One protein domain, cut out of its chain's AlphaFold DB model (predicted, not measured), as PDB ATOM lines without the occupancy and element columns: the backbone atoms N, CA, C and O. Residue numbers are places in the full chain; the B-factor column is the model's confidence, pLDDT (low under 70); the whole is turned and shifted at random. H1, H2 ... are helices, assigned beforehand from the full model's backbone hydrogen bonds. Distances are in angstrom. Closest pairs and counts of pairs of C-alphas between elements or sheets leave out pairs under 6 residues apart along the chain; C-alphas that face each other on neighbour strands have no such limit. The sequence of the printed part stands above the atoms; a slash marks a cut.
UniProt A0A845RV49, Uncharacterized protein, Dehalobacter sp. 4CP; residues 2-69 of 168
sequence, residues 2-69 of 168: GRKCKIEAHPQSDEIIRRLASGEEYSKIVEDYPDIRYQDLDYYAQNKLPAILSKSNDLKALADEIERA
ATOM      1  N   GLY A   2      43.827  -5.306  25.714       55.03
ATOM      2  CA  GLY A   2      44.152  -3.910  25.400       55.03
ATOM      3  C   GLY A   2      44.306  -3.064  26.666       55.03
ATOM      4  O   GLY A   2      43.667  -3.338  27.680       55.03
ATOM      5  N   ARG A   3      45.176  -2.054  26.614       71.62
ATOM      6  CA  ARG A   3      45.414  -1.117  27.719       71.62
ATOM      7  C   ARG A   3      44.111  -0.368  28.036       71.62
ATOM      8  O   ARG A   3      43.506   0.187  27.121       71.62
ATOM      9  N   LYS A   4      43.681  -0.378  29.305       76.06
ATOM     10  CA  LYS A   4      42.507   0.387  29.764       76.06
ATOM     11  C   LYS A   4      42.718   1.875  29.484       76.06
ATOM     12  O   LYS A   4      43.831   2.377  29.663       76.06
ATOM     13  N   CYS A   5      41.671   2.560  29.033       83.94
ATOM     14  CA  CYS A   5      41.727   4.011  28.870       83.94
ATOM     15  C   CYS A   5      41.681   4.715  30.237       83.94
ATOM     16  O   CYS A   5      41.365   4.099  31.256       83.94
ATOM     17  N   LYS A   6      42.007   6.011  30.264       88.06
ATOM     18  CA  LYS A   6      42.106   6.786  31.509       88.06
ATOM     19  C   LYS A   6      40.783   6.832  32.283       88.06
ATOM     20  O   LYS A   6      40.797   6.697  33.499       88.06
ATOM     21  N   ILE A   7      39.660   6.915  31.567       89.12
ATOM     22  CA  ILE A   7      38.308   6.906  32.145       89.12
ATOM     23  C   ILE A   7      37.984   5.549  32.783       89.12
ATOM     24  O   ILE A   7      37.552   5.510  33.924       89.12
ATOM     25  N   GLU A   8      38.274   4.427  32.116       88.50
ATOM     26  CA  GLU A   8      38.062   3.072  32.672       88.50
ATOM     27  C   GLU A   8      38.976   2.748  33.862       88.50
ATOM     28  O   GLU A   8      38.680   1.849  34.650       88.50
ATOM     29  N   ALA A   9      40.124   3.420  33.952       88.56
ATOM     30  CA  ALA A   9      41.070   3.271  35.050       88.56
ATOM     31  C   ALA A   9      40.755   4.193  36.242       88.56
ATOM     32  O   ALA A   9      41.352   4.017  37.304       88.56
ATOM     33  N   HIS A  10      39.842   5.156  36.078       90.50
ATOM     34  CA  HIS A  10      39.483   6.107  37.122       90.50
ATOM     35  C   HIS A  10      38.682   5.425  38.251       90.50
ATOM     36  O   HIS A  10      37.824   4.587  37.964       90.50
ATOM     37  N   PRO A  11      38.893   5.777  39.538       89.56
ATOM     38  CA  PRO A  11      38.136   5.201  40.656       89.56
ATOM     39  C   PRO A  11      36.619   5.418  40.590       89.56
ATOM     40  O   PRO A  11      35.874   4.608  41.137       89.56
ATOM     41  N   GLN A  12      36.177   6.492  39.930       90.50
ATOM     42  CA  GLN A  12      34.767   6.852  39.707       90.50
ATOM     43  C   GLN A  12      34.366   6.716  38.229       90.50
ATOM     44  O   GLN A  12      33.593   7.516  37.710       90.50
ATOM     45  N   SER A  13      34.944   5.741  37.527       89.19
ATOM     46  CA  SER A  13      34.698   5.500  36.101       89.19
ATOM     47  C   SER A  13      33.210   5.376  35.765       89.19
ATOM     48  O   SER A  13      32.760   6.000  34.809       89.19
ATOM     49  N   ASP A  14      32.441   4.650  36.578       83.00
ATOM     50  CA  ASP A  14      31.006   4.433  36.362       83.00
ATOM     51  C   ASP A  14      30.208   5.746  36.348       83.00
ATOM     52  O   ASP A  14      29.344   5.941  35.493       83.00
ATOM     53  N   GLU A  15      30.534   6.679  37.245       88.56
ATOM     54  CA  GLU A  15      29.852   7.974  37.324       88.56
ATOM     55  C   GLU A  15      30.245   8.889  36.158       88.56
ATOM     56  O   GLU A  15      29.388   9.523  35.547       88.56
ATOM     57  N   ILE A  16      31.522   8.889  35.767       89.25
ATOM     58  CA  ILE A  16      31.997   9.637  34.593       89.25
ATOM     59  C   ILE A  16      31.317   9.123  33.320       89.25
ATOM     60  O   ILE A  16      30.841   9.914  32.507       89.25
ATOM     61  N   ILE A  17      31.240   7.798  33.145       89.44
ATOM     62  CA  ILE A  17      30.590   7.170  31.988       89.44
ATOM     63  C   ILE A  17      29.093   7.487  31.981       89.44
ATOM     64  O   ILE A  17      28.553   7.782  30.917       89.44
ATOM     65  N   ARG A  18      28.428   7.475  33.144       86.50
ATOM     66  CA  ARG A  18      27.013   7.853  33.276       86.50
ATOM     67  C   ARG A  18      26.775   9.299  32.841       86.50
ATOM     68  O   ARG A  18      25.913   9.522  31.994       86.50
ATOM     69  N   ARG A  19      27.548  10.253  33.367       87.88
ATOM     70  CA  ARG A  19      27.442  11.685  33.019       87.88
ATOM     71  C   ARG A  19      27.718  11.936  31.535       87.88
ATOM     72  O   ARG A  19      27.005  12.688  30.868       87.88
ATOM     73  N   LEU A  20      28.703  11.227  30.986       88.88
ATOM     74  CA  LEU A  20      29.017  11.268  29.561       88.88
ATOM     75  C   LEU A  20      27.880  10.683  28.704       88.88
ATOM     76  O   LEU A  20      27.522  11.260  27.681       88.88
ATOM     77  N   ALA A  21      27.274   9.571  29.132       85.12
ATOM     78  CA  ALA A  21      26.131   8.945  28.467       85.12
ATOM     79  C   ALA A  21      24.863   9.806  28.518       85.12
ATOM     80  O   ALA A  21      24.076   9.782  27.574       85.12
ATOM     81  N   SER A  22      24.674  10.590  29.584       80.69
ATOM     82  CA  SER A  22      23.569  11.548  29.692       80.69
ATOM     83  C   SER A  22      23.766  12.814  28.852       80.69
ATOM     84  O   SER A  22      22.890  13.676  28.852       80.69
ATOM     85  N   GLY A  23      24.887  12.937  28.132       84.38
ATOM     86  CA  GLY A  23      25.177  14.086  27.276       84.38
ATOM     87  C   GLY A  23      25.582  15.337  28.054       84.38
ATOM     88  O   GLY A  23      25.380  16.449  27.567       84.38
ATOM     89  N   GLU A  24      26.116  15.176  29.267       88.94
ATOM     90  CA  GLU A  24      26.597  16.310  30.046       88.94
ATOM     91  C   GLU A  24      27.821  16.962  29.388       88.94
ATOM     92  O   GLU A  24      28.646  16.306  28.746       88.94
ATOM     93  N   GLU A  25      27.927  18.283  29.533       91.88
ATOM     94  CA  GLU A  25      28.994  19.062  28.919       91.88
ATOM     95  C   GLU A  25      30.366  18.671  29.485       91.88
ATOM     96  O   GLU A  25      30.576  18.651  30.699       91.88
ATOM     97  N   TYR A  26      31.334  18.413  28.599       91.62
ATOM     98  CA  TYR A  26      32.662  17.927  28.992       91.62
ATOM     99  C   TYR A  26      33.374  18.893  29.935       91.62
ATOM    100  O   TYR A  26      34.087  18.451  30.829       91.62
ATOM    101  N   SER A  27      33.140  20.197  29.770       91.56
ATOM    102  CA  SER A  27      33.669  21.257  30.629       91.56
ATOM    103  C   SER A  27      33.357  21.002  32.109       91.56
ATOM    104  O   SER A  27      34.256  21.074  32.941       91.56
ATOM    105  N   LYS A  28      32.113  20.617  32.421       92.81
ATOM    106  CA  LYS A  28      31.659  20.338  33.793       92.81
ATOM    107  C   LYS A  28      32.242  19.042  34.340       92.81
ATOM    108  O   LYS A  28      32.644  18.973  35.493       92.81
ATOM    109  N   ILE A  29      32.335  18.019  33.491       91.06
ATOM    110  CA  ILE A  29      32.939  16.738  33.874       91.06
ATOM    111  C   ILE A  29      34.429  16.935  34.194       91.06
ATOM    112  O   ILE A  29      34.923  16.380  35.166       91.06
ATOM    113  N   VAL A  30      35.154  17.740  33.413       94.62
ATOM    114  CA  VAL A  30      36.575  18.039  33.666       94.62
ATOM    115  C   VAL A  30      36.767  18.909  34.914       94.62
ATOM    116  O   VAL A  30      37.770  18.753  35.604       94.62
ATOM    117  N   GLU A  31      35.827  19.804  35.225       93.88
ATOM    118  CA  GLU A  31      35.857  20.603  36.459       93.88
ATOM    119  C   GLU A  31      35.759  19.715  37.709       93.88
ATOM    120  O   GLU A  31      36.557  19.860  38.635       93.88
ATOM    121  N   ASP A  32      34.845  18.743  37.690       91.31
ATOM    122  CA  ASP A  32      34.656  17.798  38.794       91.31
ATOM    123  C   ASP A  32      35.733  16.697  38.840       91.31
ATOM    124  O   ASP A  32      36.017  16.147  39.908       91.31
ATOM    125  N   TYR A  33      36.358  16.387  37.697       92.50
ATOM    126  CA  TYR A  33      37.416  15.381  37.556       92.50
ATOM    127  C   TYR A  33      38.652  15.964  36.844       92.50
ATOM    128  O   TYR A  33      38.892  15.665  35.668       92.50
ATOM    129  N   PRO A  34      39.481  16.770  37.542       88.69
ATOM    130  CA  PRO A  34      40.596  17.505  36.930       88.69
ATOM    131  C   PRO A  34      41.698  16.614  36.344       88.69
ATOM    132  O   PRO A  34      42.528  17.058  35.547       88.69
ATOM    133  N   ASP A  35      41.755  15.352  36.762       91.12
ATOM    134  CA  ASP A  35      42.697  14.367  36.253       91.12
ATOM    135  C   ASP A  35      42.265  13.786  34.895       91.12
ATOM    136  O   ASP A  35      43.097  13.206  34.190       91.12
ATOM    137  N   ILE A  36      41.019  13.990  34.469       92.50
ATOM    138  CA  ILE A  36      40.505  13.607  33.152       92.50
ATOM    139  C   ILE A  36      40.538  14.815  32.220       92.50
ATOM    140  O   ILE A  36      40.090  15.905  32.557       92.50
ATOM    141  N   ARG A  37      41.077  14.638  31.010       93.38
ATOM    142  CA  ARG A  37      41.131  15.723  30.023       93.38
ATOM    143  C   ARG A  37      39.975  15.612  29.048       93.38
ATOM    144  O   ARG A  37      39.510  14.519  28.738       93.38
ATOM    145  N   TYR A  38      39.630  16.745  28.448       94.06
ATOM    146  CA  TYR A  38      38.631  16.841  27.382       94.06
ATOM    147  C   TYR A  38      38.823  15.783  26.280       94.06
ATOM    148  O   TYR A  38      37.882  15.111  25.881       94.06
ATOM    149  N   GLN A  39      40.065  15.588  25.827       92.44
ATOM    150  CA  GLN A  39      40.414  14.609  24.786       92.44
ATOM    151  C   GLN A  39      40.136  13.162  25.211       92.44
ATOM    152  O   GLN A  39      39.802  12.328  24.374       92.44
ATOM    153  N   ASP A  40      40.288  12.861  26.505       92.38
ATOM    154  CA  ASP A  40      40.018  11.531  27.037       92.38
ATOM    155  C   ASP A  40      38.495  11.256  26.993       92.38
ATOM    156  O   ASP A  40      38.092  10.158  26.603       92.38
ATOM    157  N   LEU A  41      37.657  12.262  27.304       92.75
ATOM    158  CA  LEU A  41      36.185  12.199  27.209       92.75
ATOM    159  C   LEU A  41      35.701  12.083  25.761       92.75
ATOM    160  O   LEU A  41      34.910  11.191  25.460       92.75
ATOM    161  N   ASP A  42      36.217  12.930  24.869       93.06
ATOM    162  CA  ASP A  42      35.857  12.933  23.446       93.06
ATOM    163  C   ASP A  42      36.188  11.589  22.782       93.06
ATOM    164  O   ASP A  42      35.337  10.951  22.157       93.06
ATOM    165  N   TYR A  43      37.401  11.079  23.017       90.50
ATOM    166  CA  TYR A  43      37.800   9.770  22.512       90.50
ATOM    167  C   TYR A  43      36.873   8.658  23.018       90.50
ATOM    168  O   TYR A  43      36.480   7.776  22.245       90.50
ATOM    169  N   TYR A  44      36.519   8.679  24.305       91.31
ATOM    170  CA  TYR A  44      35.658   7.663  24.899       91.31
ATOM    171  C   TYR A  44      34.234   7.724  24.349       91.31
ATOM    172  O   TYR A  44      33.685   6.683  23.978       91.31
ATOM    173  N   ALA A  45      33.670   8.925  24.229       89.44
ATOM    174  CA  ALA A  45      32.342   9.159  23.677       89.44
ATOM    175  C   ALA A  45      32.219   8.668  22.228       89.44
ATOM    176  O   ALA A  45      31.200   8.087  21.867       89.44
ATOM    177  N   GLN A  46      33.263   8.837  21.415       88.00
ATOM    178  CA  GLN A  46      33.240   8.426  20.009       88.00
ATOM    179  C   GLN A  46      33.543   6.934  19.807       88.00
ATOM    180  O   GLN A  46      32.935   6.289  18.956       88.00
ATOM    181  N   ASN A  47      34.479   6.361  20.574       86.25
ATOM    182  CA  ASN A  47      35.046   5.041  20.259       86.25
ATOM    183  C   ASN A  47      34.606   3.917  21.203       86.25
ATOM    184  O   ASN A  47      34.706   2.741  20.848       86.25
ATOM    185  N   LYS A  48      34.188   4.239  22.432       86.31
ATOM    186  CA  LYS A  48      33.906   3.244  23.484       86.31
ATOM    187  C   LYS A  48      32.450   3.264  23.915       86.31
ATOM    188  O   LYS A  48      31.828   2.206  23.997       86.31
ATOM    189  N   LEU A  49      31.901   4.455  24.118       85.00
ATOM    190  CA  LEU A  49      30.533   4.656  24.570       85.00
ATOM    191  C   LEU A  49      29.479   4.033  23.633       85.00
ATOM    192  O   LEU A  49      28.596   3.353  24.153       85.00
ATOM    193  N   PRO A  50      29.575   4.121  22.287       85.12
ATOM    194  CA  PRO A  50      28.556   3.546  21.405       85.12
ATOM    195  C   PRO A  50      28.465   2.022  21.527       85.12
ATOM    196  O   PRO A  50      27.373   1.460  21.535       85.12
ATOM    197  N   ALA A  51      29.604   1.342  21.696       78.56
ATOM    198  CA  ALA A  51      29.640  -0.106  21.888       78.56
ATOM    199  C   ALA A  51      29.040  -0.533  23.239       78.56
ATOM    200  O   ALA A  51      28.453  -1.610  23.342       78.56
ATOM    201  N   ILE A  52      29.181   0.299  24.275       76.38
ATOM    202  CA  ILE A  52      28.588   0.062  25.597       76.38
ATOM    203  C   ILE A  52      27.073   0.282  25.542       76.38
ATOM    204  O   ILE A  52      26.313  -0.569  26.001       76.38
ATOM    205  N   LEU A  53      26.632   1.379  24.919       74.31
ATOM    206  CA  LEU A  53      25.215   1.699  24.752       74.31
ATOM    207  C   LEU A  53      24.493   0.677  23.867       74.31
ATOM    208  O   LEU A  53      23.390   0.266  24.210       74.31
ATOM    209  N   SER A  54      25.125   0.203  22.787       69.19
ATOM    210  CA  SER A  54      24.577  -0.873  21.945       69.19
ATOM    211  C   SER A  54      24.298  -2.125  22.771       69.19
ATOM    212  O   SER A  54      23.171  -2.601  22.775       69.19
ATOM    213  N   LYS A  55      25.273  -2.594  23.561       64.38
ATOM    214  CA  LYS A  55      25.081  -3.759  24.440       64.38
ATOM    215  C   LYS A  55      23.962  -3.549  25.462       64.38
ATOM    216  O   LYS A  55      23.226  -4.484  25.756       64.38
ATOM    217  N   SER A  56      23.831  -2.338  26.008       61.72
ATOM    218  CA  SER A  56      22.746  -2.001  26.938       61.72
ATOM    219  C   SER A  56      21.376  -2.003  26.253       61.72
ATOM    220  O   SER A  56      20.399  -2.436  26.860       61.72
ATOM    221  N   ASN A  57      21.294  -1.536  25.006       59.84
ATOM    222  CA  ASN A  57      20.064  -1.562  24.218       59.84
ATOM    223  C   ASN A  57      19.687  -2.990  23.819       59.84
ATOM    224  O   ASN A  57      18.515  -3.337  23.905       59.84
ATOM    225  N   ASP A  58      20.667  -3.828  23.471       52.09
ATOM    226  CA  ASP A  58      20.460  -5.250  23.173       52.09
ATOM    227  C   ASP A  58      19.908  -5.994  24.401       52.09
ATOM    228  O   ASP A  58      18.960  -6.770  24.296       52.09
ATOM    229  N   LEU A  59      20.449  -5.708  25.592       48.28
ATOM    230  CA  LEU A  59      19.951  -6.242  26.866       48.28
ATOM    231  C   LEU A  59      18.522  -5.786  27.176       48.28
ATOM    232  O   LEU A  59      17.715  -6.578  27.658       48.28
ATOM    233  N   LYS A  60      18.203  -4.520  26.898       55.50
ATOM    234  CA  LYS A  60      16.859  -3.974  27.105       55.50
ATOM    235  C   LYS A  60      15.849  -4.567  26.122       55.50
ATOM    236  O   LYS A  60      14.772  -4.969  26.535       55.50
ATOM    237  N   ALA A  61      16.225  -4.696  24.852       55.31
ATOM    238  CA  ALA A  61      15.404  -5.343  23.834       55.31
ATOM    239  C   ALA A  61      15.135  -6.818  24.171       55.31
ATOM    240  O   ALA A  61      14.011  -7.282  24.006       55.31
ATOM    241  N   LEU A  62      16.134  -7.530  24.703       47.34
ATOM    242  CA  LEU A  62      15.969  -8.899  25.189       47.34
ATOM    243  C   LEU A  62      15.004  -8.975  26.383       47.34
ATOM    244  O   LEU A  62      14.179  -9.882  26.439       47.34
ATOM    245  N   ALA A  63      15.082  -8.032  27.327       53.69
ATOM    246  CA  ALA A  63      14.148  -7.958  28.451       53.69
ATOM    247  C   ALA A  63      12.707  -7.690  27.980       53.69
ATOM    248  O   ALA A  63      11.786  -8.380  28.413       53.69
ATOM    249  N   ASP A  64      12.531  -6.762  27.035       58.62
ATOM    250  CA  ASP A  64      11.233  -6.453  26.430       58.62
ATOM    251  C   ASP A  64      10.679  -7.649  25.622       58.62
ATOM    252  O   ASP A  64       9.469  -7.874  25.596       58.62
ATOM    253  N   GLU A  65      11.535  -8.437  24.959       53.97
ATOM    254  CA  GLU A  65      11.141  -9.670  24.255       53.97
ATOM    255  C   GLU A  65      10.686 -10.760  25.236       53.97
ATOM    256  O   GLU A  65       9.675 -11.416  24.989       53.97
ATOM    257  N   ILE A  66      11.378 -10.917  26.371       54.44
ATOM    258  CA  ILE A  66      10.988 -11.841  27.449       54.44
ATOM    259  C   ILE A  66       9.640 -11.436  28.059       54.44
ATOM    260  O   ILE A  66       8.816 -12.303  28.333       54.44
ATOM    261  N   GLU A  67       9.393 -10.138  28.245       54.75
ATOM    262  CA  GLU A  67       8.124  -9.625  28.781       54.75
ATOM    263  C   GLU A  67       6.951  -9.802  27.797       54.75
ATOM    264  O   GLU A  67       5.806  -9.974  28.216       54.75
ATOM    265  N   ARG A  68       7.230  -9.782  26.485       53.16
ATOM    266  CA  ARG A  68       6.227  -9.933  25.413       53.16
ATOM    267  C   ARG A  68       5.987 -11.372  24.966       53.16
ATOM    268  O   ARG A  68       4.958 -11.622  24.336       53.16
ATOM    269  N   ALA A  69       6.919 -12.290  25.211       48.94
ATOM    270  CA  ALA A  69       6.720 -13.705  24.925       48.94
ATOM    271  C   ALA A  69       5.527 -14.210  25.749       48.94
ATOM    272  O   ALA A  69       5.503 -14.069  26.964       48.94
TER     273      ALA A  69
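AT A GLANCE: This is residues 2 to 69 of the 168 residues of an uncharacterized protein of Dehalobacter sp. 4CP (UniProt A0A845RV49). Picture a small compact head of four short helices, H1 to H4, from which one long, straight helix, H5, sticks out as an arm with residues 54 to 69. The head folds H2 and H3 into a helical hairpin, H4 crosses H2 at a wide angle, and the arm makes the length of the whole. The printed part has 68 residues with five named helices, H1 to H5 in that order, and no named strand; its class is all helix. The whole is loose, with a radius of gyration of the C-alphas of 14.3 A, and elongated, spanning 48 by 27 by 21 A.

IN THESE COORDINATES: Start at Gly 2 and go on to C-alpha 6 at (42.106, 6.786, 31.509), where H1, residues 6 to 9, begins. After a tight link you reach H2, residues 13 to 21, 12.0 A from first to last C-alpha. H3 follows as residues 26 to 32, 10.0 A long, and H4 as residues 38 to 47, 14.2 A long. Find C-alpha 49 at (30.533, 4.656, 24.570); from there H5, residues 49 to 68, runs 28.4 A to C-alpha 68 at (6.227, -9.933, 25.413).

HOW THE PARTS SIT: Look first at H2 and H4, the two hubs, which touch three helices each. They only just touch each other, with 3 pairs of C-alphas within 8 A; the closest are those of Leu 20 and Ala 45, 7.1 A apart, and the lines are about perpendicular at 74 degrees. H2 touches H3, closest at the C-alphas of Ile 16 and Ile 29, 7.2 A apart; this hairpin has a shallow tilt of 32 degrees, opposite ways. H3 touches H4 at a steep tilt of 56 degrees, opposite ways, with the C-alphas of Tyr 26 and Tyr 38 closest at 6.3 A. The helix packing is mostly crossed, but only just: of the three touching pairs H2 and H3, H2 and H4, and H3 and H4, 1 is at a shallow tilt, that of H2 and H3. H1 touches H4, where the closest C-alphas, of Lys 6 and Asp 40, are 6.8 A apart. H1 and H2 only just touch, and only at the corner, with 3 pairs of C-alphas within 8 A; the closest, of Ile 7 and Ser 13, are 5.5 A apart. H5 and H4 are near each other but meet only through their link. H5 is close to H2 but not clearly touching, with the C-alphas of Ala 21 and Leu 49 closest at 7.3 A. H3 and H5 are apart. In H2, H3, H4 and H5 every O i to N i+4 pair is within hydrogen-bond range; H1 is too short for such a pair.

THE WHOLE: The C-alphas of Pro 34 and Ala 69, the two farthest apart, are 47.6 A from each other. Residues 54 to 69, of which 54 to 68 belong to H5, stand free; the body without them spans 27 by 21 by 18 A. The printed part has no cut, and its four links between helices are tight. The mean pLDDT of the printed part is 80.0; look for values under 70 at residue 2 and residues 54 to 69.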